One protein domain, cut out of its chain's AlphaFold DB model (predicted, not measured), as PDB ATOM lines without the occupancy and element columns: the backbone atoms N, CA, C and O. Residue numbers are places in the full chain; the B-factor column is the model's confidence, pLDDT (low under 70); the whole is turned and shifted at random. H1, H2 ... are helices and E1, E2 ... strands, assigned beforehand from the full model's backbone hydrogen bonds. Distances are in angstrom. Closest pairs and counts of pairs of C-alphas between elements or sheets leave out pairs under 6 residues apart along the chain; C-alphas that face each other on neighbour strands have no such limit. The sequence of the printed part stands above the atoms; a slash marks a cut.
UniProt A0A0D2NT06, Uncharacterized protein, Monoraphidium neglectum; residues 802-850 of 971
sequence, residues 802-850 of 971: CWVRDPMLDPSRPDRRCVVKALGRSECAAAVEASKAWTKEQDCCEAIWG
ATOM      1  N   CYS A 802      17.145  34.599 100.489       83.50
ATOM      2  CA  CYS A 802      18.473  34.871 101.045       83.50
ATOM      3  C   CYS A 802      18.568  36.299 101.568       83.50
ATOM      4  O   CYS A 802      17.753  37.167 101.244       83.50
ATOM      5  N   TRP A 803      19.582  36.530 102.393       87.62
ATOM      6  CA  TRP A 803      19.929  37.835 102.926       87.62
ATOM      7  C   TRP A 803      20.738  38.614 101.903       87.62
ATOM      8  O   TRP A 803      21.732  38.109 101.396       87.62
ATOM      9  N   VAL A 804      20.322  39.839 101.604       84.75
ATOM     10  CA  VAL A 804      21.019  40.746 100.685       84.75
ATOM     11  C   VAL A 804      21.279  42.082 101.365       84.75
ATOM     12  O   VAL A 804      20.540  42.495 102.263       84.75
ATOM     13  N   ARG A 805      22.328  42.770 100.917       81.12
ATOM     14  CA  ARG A 805      22.650  44.121 101.375       81.12
ATOM     15  C   ARG A 805      21.718  45.137 100.711       81.12
ATOM     16  O   ARG A 805      21.715  45.237  99.487       81.12
ATOM     17  N   ASP A 806      20.986  45.922 101.498       77.31
ATOM     18  CA  ASP A 806      20.181  47.043 100.995       77.31
ATOM     19  C   ASP A 806      20.979  48.364 101.086       77.31
ATOM     20  O   ASP A 806      21.250  48.855 102.190       77.31
ATOM     21  N   PRO A 807      21.398  48.952  99.949       59.97
ATOM     22  CA  PRO A 807      22.182  50.182  99.933       59.97
ATOM     23  C   PRO A 807      21.361  51.443 100.251       59.97
ATOM     24  O   PRO A 807      21.965  52.481 100.517       59.97
ATOM     25  N   MET A 808      20.022  51.381 100.242       56.94
ATOM     26  CA  MET A 808      19.158  52.548 100.477       56.94
ATOM     27  C   MET A 808      18.904  52.838 101.963       56.94
ATOM     28  O   MET A 808      18.311  53.865 102.297       56.94
ATOM     29  N   LEU A 809      19.358  51.965 102.866       58.62
ATOM     30  CA  LEU A 809      19.158  52.125 104.304       58.62
ATOM     31  C   LEU A 809      20.312  52.895 104.969       58.62
ATOM     32  O   LEU A 809      21.499  52.692 104.676       58.62
ATOM     33  N   ASP A 810      19.923  53.805 105.869       52.06
ATOM     34  CA  ASP A 810      20.765  54.802 106.540       52.06
ATOM     35  C   ASP A 810      22.103  54.207 107.043       52.06
ATOM     36  O   ASP A 810      22.093  53.245 107.818       52.06
ATOM     37  N   PRO A 811      23.265  54.747 106.621       52.75
ATOM     38  CA  PRO A 811      24.584  54.263 107.037       52.75
ATOM     39  C   PRO A 811      24.858  54.338 108.540       52.75
ATOM     40  O   PRO A 811      25.775  53.668 109.006       52.75
ATOM     41  N   SER A 812      24.076  55.104 109.302       53.12
ATOM     42  CA  SER A 812      24.242  55.245 110.751       53.12
ATOM     43  C   SER A 812      23.616  54.115 111.585       53.12
ATOM     44  O   SER A 812      23.808  54.089 112.801       53.12
ATOM     45  N   ARG A 813      22.877  53.174 110.969       53.94
ATOM     46  CA  ARG A 813      22.205  52.062 111.671       53.94
ATOM     47  C   ARG A 813      22.638  50.686 111.134       53.94
ATOM     48  O   ARG A 813      22.146  50.259 110.087       53.94
ATOM     49  N   PRO A 814      23.554  49.981 111.827       50.50
ATOM     50  CA  PRO A 814      24.199  48.771 111.307       50.50
ATOM     51  C   PRO A 814      23.278  47.544 111.236       50.50
ATOM     52  O   PRO A 814      23.480  46.683 110.383       50.50
ATOM     53  N   ASP A 815      22.229  47.498 112.057       54.84
ATOM     54  CA  ASP A 815      21.269  46.394 112.187       54.84
ATOM     55  C   ASP A 815      20.278  46.279 111.017       54.84
ATOM     56  O   ASP A 815      19.577  45.277 110.891       54.84
ATOM     57  N   ARG A 816      20.195  47.297 110.149       57.38
ATOM     58  CA  ARG A 816      19.149  47.378 109.116       57.38
ATOM     59  C   ARG A 816      19.621  47.099 107.696       57.38
ATOM     60  O   ARG A 816      18.793  47.081 106.799       57.38
ATOM     61  N   ARG A 817      20.916  46.874 107.457       67.50
ATOM     62  CA  ARG A 817      21.454  46.750 106.087       67.50
ATOM     63  C   ARG A 817      21.335  45.362 105.461       67.50
ATOM     64  O   ARG A 817      21.490  45.266 104.249       67.50
ATOM     65  N   CYS A 818      21.047  44.324 106.242       76.44
ATOM     66  CA  CYS A 818      20.781  42.976 105.739       76.44
ATOM     67  C   CYS A 818      19.277  42.704 105.766       76.44
ATOM     68  O   CYS A 818      18.653  42.754 106.825       76.44
ATOM     69  N   VAL A 819      18.689  42.402 104.610       78.31
ATOM     70  CA  VAL A 819      17.254  42.099 104.479       78.31
ATOM     71  C   VAL A 819      17.044  40.770 103.764       78.31
ATOM     72  O   VAL A 819      17.792  40.428 102.850       78.31
ATOM     73  N   VAL A 820      16.018  40.017 104.163       82.31
ATOM     74  CA  VAL A 820      15.616  38.790 103.459       82.31
ATOM     75  C   VAL A 820      14.854  39.173 102.198       82.31
ATOM     76  O   VAL A 820      13.826  39.844 102.281       82.31
ATOM     77  N   LYS A 821      15.321  38.705 101.039       77.94
ATOM     78  CA  LYS A 821      14.640  38.882  99.756       77.94
ATOM     79  C   LYS A 821      14.294  37.519  99.164       77.94
ATOM     80  O   LYS A 821      15.141  36.631  99.077       77.94
ATOM     81  N   ALA A 822      13.029  37.339  98.786       78.56
ATOM     82  CA  ALA A 822      12.569  36.152  98.072       78.56
ATOM     83  C   ALA A 822      12.947  36.294  96.591       78.56
ATOM     84  O   ALA A 822      12.225  36.928  95.829       78.56
ATOM     85  N   LEU A 823      14.118  35.772  96.224       74.06
ATOM     86  CA  LEU A 823      14.648  35.800  94.853       74.06
ATOM     87  C   LEU A 823      14.277  34.526  94.067       74.06
ATOM     88  O   LEU A 823      14.421  34.467  92.859       74.06
ATOM     89  N   GLY A 824      13.763  33.488  94.734       69.81
ATOM     90  CA  GLY A 824      13.623  32.165  94.122       69.81
ATOM     91  C   GLY A 824      14.926  31.365  94.220       69.81
ATOM     92  O   GLY A 824      15.998  31.911  94.471       69.81
ATOM     93  N   ARG A 825      14.836  30.032  94.111       74.81
ATOM     94  CA  ARG A 825      15.948  29.126  94.471       74.81
ATOM     95  C   ARG A 825      17.178  29.282  93.571       74.81
ATOM     96  O   ARG A 825      18.291  29.309  94.085       74.81
ATOM     97  N   SER A 826      16.981  29.400  92.258       75.62
ATOM     98  CA  SER A 826      18.068  29.550  91.279       75.62
ATOM     99  C   SER A 826      18.783  30.895  91.419       75.62
ATOM    100  O   SER A 826      20.007  30.936  91.488       75.62
ATOM    101  N   GLU A 827      18.030  31.989  91.537       75.50
ATOM    102  CA  GLU A 827      18.599  33.333  91.692       75.50
ATOM    103  C   GLU A 827      19.303  33.507  93.037       75.50
ATOM    104  O   GLU A 827      20.339  34.161  93.122       75.50
ATOM    105  N   CYS A 828      18.769  32.891  94.093       78.94
ATOM    106  CA  CYS A 828      19.390  32.923  95.404       78.94
ATOM    107  C   CYS A 828      20.714  32.144  95.428       78.94
ATOM    108  O   CYS A 828      21.703  32.655  95.950       78.94
ATOM    109  N   ALA A 829      20.767  30.959  94.808       73.44
ATOM    110  CA  ALA A 829      22.006  30.193  94.664       73.44
ATOM    111  C   ALA A 829      23.067  30.976  93.872       73.44
ATOM    112  O   ALA A 829      24.180  31.155  94.361       73.44
ATOM    113  N   ALA A 830      22.694  31.551  92.723       74.81
ATOM    114  CA  ALA A 830      23.599  32.364  91.908       74.81
ATOM    115  C   ALA A 830      24.093  33.625  92.646       74.81
ATOM    116  O   ALA A 830      25.255  34.011  92.534       74.81
ATOM    117  N   ALA A 831      23.231  34.276  93.435       77.12
ATOM    118  CA  ALA A 831      23.607  35.454  94.214       77.12
ATOM    119  C   ALA A 831      24.534  35.118  95.396       77.12
ATOM    120  O   ALA A 831      25.394  35.936  95.737       77.12
ATOM    121  N   VAL A 832      24.382  33.935  96.005       79.69
ATOM    122  CA  VAL A 832      25.284  33.427  97.051       79.69
ATOM    123  C   VAL A 832      26.648  33.069  96.460       79.69
ATOM    124  O   VAL A 832      27.662  33.511  96.992       79.69
ATOM    125  N   GLU A 833      26.691  32.364  95.325       80.75
ATOM    126  CA  GLU A 833      27.944  32.067  94.610       80.75
ATOM    127  C   GLU A 833      28.681  33.349  94.196       80.75
ATOM    128  O   GLU A 833      29.898  33.454  94.336       80.75
ATOM    129  N   ALA A 834      27.938  34.381  93.788       78.75
ATOM    130  CA  ALA A 834      28.491  35.692  93.462       78.75
ATOM    131  C   ALA A 834      28.874  36.549  94.691       78.75
ATOM    132  O   ALA A 834      29.241  37.712  94.514       78.75
ATOM    133  N   SER A 835      28.759  36.031  95.923       80.69
ATOM    134  CA  SER A 835      29.000  36.763  97.183       80.69
ATOM    135  C   SER A 835      28.182  38.061  97.328       80.69
ATOM    136  O   SER A 835      28.600  39.018  97.980       80.69
ATOM    137  N   LYS A 836      27.003  38.114  96.697       81.44
ATOM    138  CA  LYS A 836      26.050  39.241  96.756       81.44
ATOM    139  C   LYS A 836      24.859  38.961  97.674       81.44
ATOM    140  O   LYS A 836      24.095  39.877  97.984       81.44
ATOM    141  N   ALA A 837      24.697  37.708  98.089       85.94
ATOM    142  CA  ALA A 837      23.688  37.255  99.026       85.94
ATOM    143  C   ALA A 837      24.281  36.228  99.997       85.94
ATOM    144  O   ALA A 837      25.308  35.615  99.719       85.94
ATOM    145  N   TRP A 838      23.612  36.019 101.125       90.25
ATOM    146  CA  TRP A 838      24.031  35.074 102.154       90.25
ATOM    147  C   TRP A 838      22.863  34.211 102.607       90.25
ATOM    148  O   TRP A 838      21.713  34.653 102.678       90.25
ATOM    149  N   THR A 839      23.158  32.964 102.959       81.69
ATOM    150  CA  THR A 839      22.149  32.021 103.460       81.69
ATOM    151  C   THR A 839      21.760  32.280 104.917       81.69
ATOM    152  O   THR A 839      20.740  31.765 105.371       81.69
ATOM    153  N   LYS A 840      22.532  33.092 105.655       81.62
ATOM    154  CA  LYS A 840      22.268  33.475 107.052       81.62
ATOM    155  C   LYS A 840      22.461  34.981 107.257       81.62
ATOM    156  O   LYS A 840      23.290  35.607 106.604       81.62
ATOM    157  N   GLU A 841      21.701  35.548 108.196       80.19
ATOM    158  CA  GLU A 841      21.777  36.972 108.576       80.19
ATOM    159  C   GLU A 841      23.170  37.340 109.093       80.19
ATOM    160  O   GLU A 841      23.699  38.400 108.766       80.19
ATOM    161  N   GLN A 842      23.768  36.427 109.864       78.56
ATOM    162  CA  GLN A 842      25.090  36.590 110.450       78.56
ATOM    163  C   GLN A 842      26.164  36.767 109.383       78.56
ATOM    164  O   GLN A 842      26.874  37.761 109.422       78.56
ATOM    165  N   ASP A 843      26.204  35.894 108.380       81.19
ATOM    166  CA  ASP A 843      27.210  35.961 107.317       81.19
ATOM    167  C   ASP A 843      27.093  37.273 106.513       81.19
ATOM    168  O   ASP A 843      28.101  37.893 106.182       81.19
ATOM    169  N   CYS A 844      25.865  37.756 106.267       82.06
ATOM    170  CA  CYS A 844      25.634  39.062 105.636       82.06
ATOM    171  C   CYS A 844      26.173  40.215 106.489       82.06
ATOM    172  O   CYS A 844      26.819  41.135 105.991       82.06
ATOM    173  N   CYS A 845      25.916  40.170 107.790       75.75
ATOM    174  CA  CYS A 845      26.317  41.211 108.721       75.75
ATOM    175  C   CYS A 845      27.837  41.210 108.973       75.75
ATOM    176  O   CYS A 845      28.456  42.276 108.972       75.75
ATOM    177  N   GLU A 846      28.459  40.035 109.075       78.75
ATOM    178  CA  GLU A 846      29.911  39.872 109.150       78.75
ATOM    179  C   GLU A 846      30.601  40.331 107.861       78.75
ATOM    180  O   GLU A 846      31.628  41.004 107.932       78.75
ATOM    181  N   ALA A 847      30.017  40.069 106.688       76.75
ATOM    182  CA  ALA A 847      30.556  40.554 105.419       76.75
ATOM    183  C   ALA A 847      30.502  42.087 105.279       76.75
ATOM    184  O   ALA A 847      31.332  42.669 104.581       76.75
ATOM    185  N   ILE A 848      29.547  42.766 105.930       70.69
ATOM    186  CA  ILE A 848      29.431  44.235 105.878       70.69
ATOM    187  C   ILE A 848      30.316  44.921 106.929       70.69
ATOM    188  O   ILE A 848      30.877  45.978 106.637       70.69
ATOM    189  N   TRP A 849      30.433  44.359 108.137       67.62
ATOM    190  CA  TRP A 849      31.010  45.056 109.299       67.62
ATOM    191  C   TRP A 849      32.180  44.326 109.983       67.62
ATOM    192  O   TRP A 849      32.798  44.880 110.893       67.62
ATOM    193  N   GLY A 850      32.503  43.102 109.560       68.56
ATOM    194  CA  GLY A 850      33.469  42.217 110.211       68.56
ATOM    195  C   GLY A 850      32.917  41.530 111.469       68.56
ATOM    196  O   GLY A 850      31.977  42.006 112.106       68.56
TER     197      GLY A 850
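AT A GLANCE: This is residues 802 to 850 of the 971 residues of an uncharacterized protein of Monoraphidium neglectum (UniProt A0A0D2NT06). A short two-stranded hairpin, E1 and E2, has helix H1 near the start of E1 at one end and a long loop, residues 806 to 817, reaching out at the other. Helix H2 packs beside the hairpin with contacts to both strands, and the two helices stay apart. The printed part has 49 residues with two named strands and two named helices, in the order E1, E2, H1, H2; the sheet, order E1 - E2, is antiparallel and the class is mixed, helices and strands. The whole is compact, with a radius of gyration of the C-alphas of 10.5 A, and elongated in outline, spanning 33 by 20 by 14 A.

HOW THE PARTS SIT: E1, residues 802 to 805, and E2, residues 818 to 821, form a hairpin of antiparallel strands, with 134 degrees between their directions. N 804 and O 819 are 2.9 A apart and N 819 and O 804 3.0 A, both within hydrogen-bond range. Residues 803 to 804 of E1 also pair, antiparallel, with residues 837 to 838, a stretch too short to be named. The closest C-alphas of E1 and H1, residues 825 to 833, are those of Cys 802 and Cys 828, 6.0 A apart. For H2, residues 841 to 849, the closest C-alphas to E1 are those of Trp 803 and Glu 841, 6.0 A, and to E2 those of Cys 818 and Cys 844, 6.2 A. H1 and H2 are apart. In both helices every O i to N i+4 pair is within hydrogen-bond range.

IN THESE COORDINATES: E1 begins at C-alpha 802, (18.473, 34.871, 101.045), and is 10.2 A long; E2 is 9.5 A. H1 runs 12.4 A from C-alpha 825, (15.948, 29.126, 94.471). H2 runs 12.3 A to C-alpha 849, (31.010, 45.056, 109.299).

THE WHOLE: The two C-alphas farthest apart, those of Ser 812 and Ser 826, are 32.8 A apart. The printed part has no cut. The link from E1 to E2 is long, 12 residues; that from E2 to H1 is tight and that from H1 to H2 short. Mean pLDDT of the printed part is 73.5, with residues 807 to 817, 824 and 849 to 850 under 70.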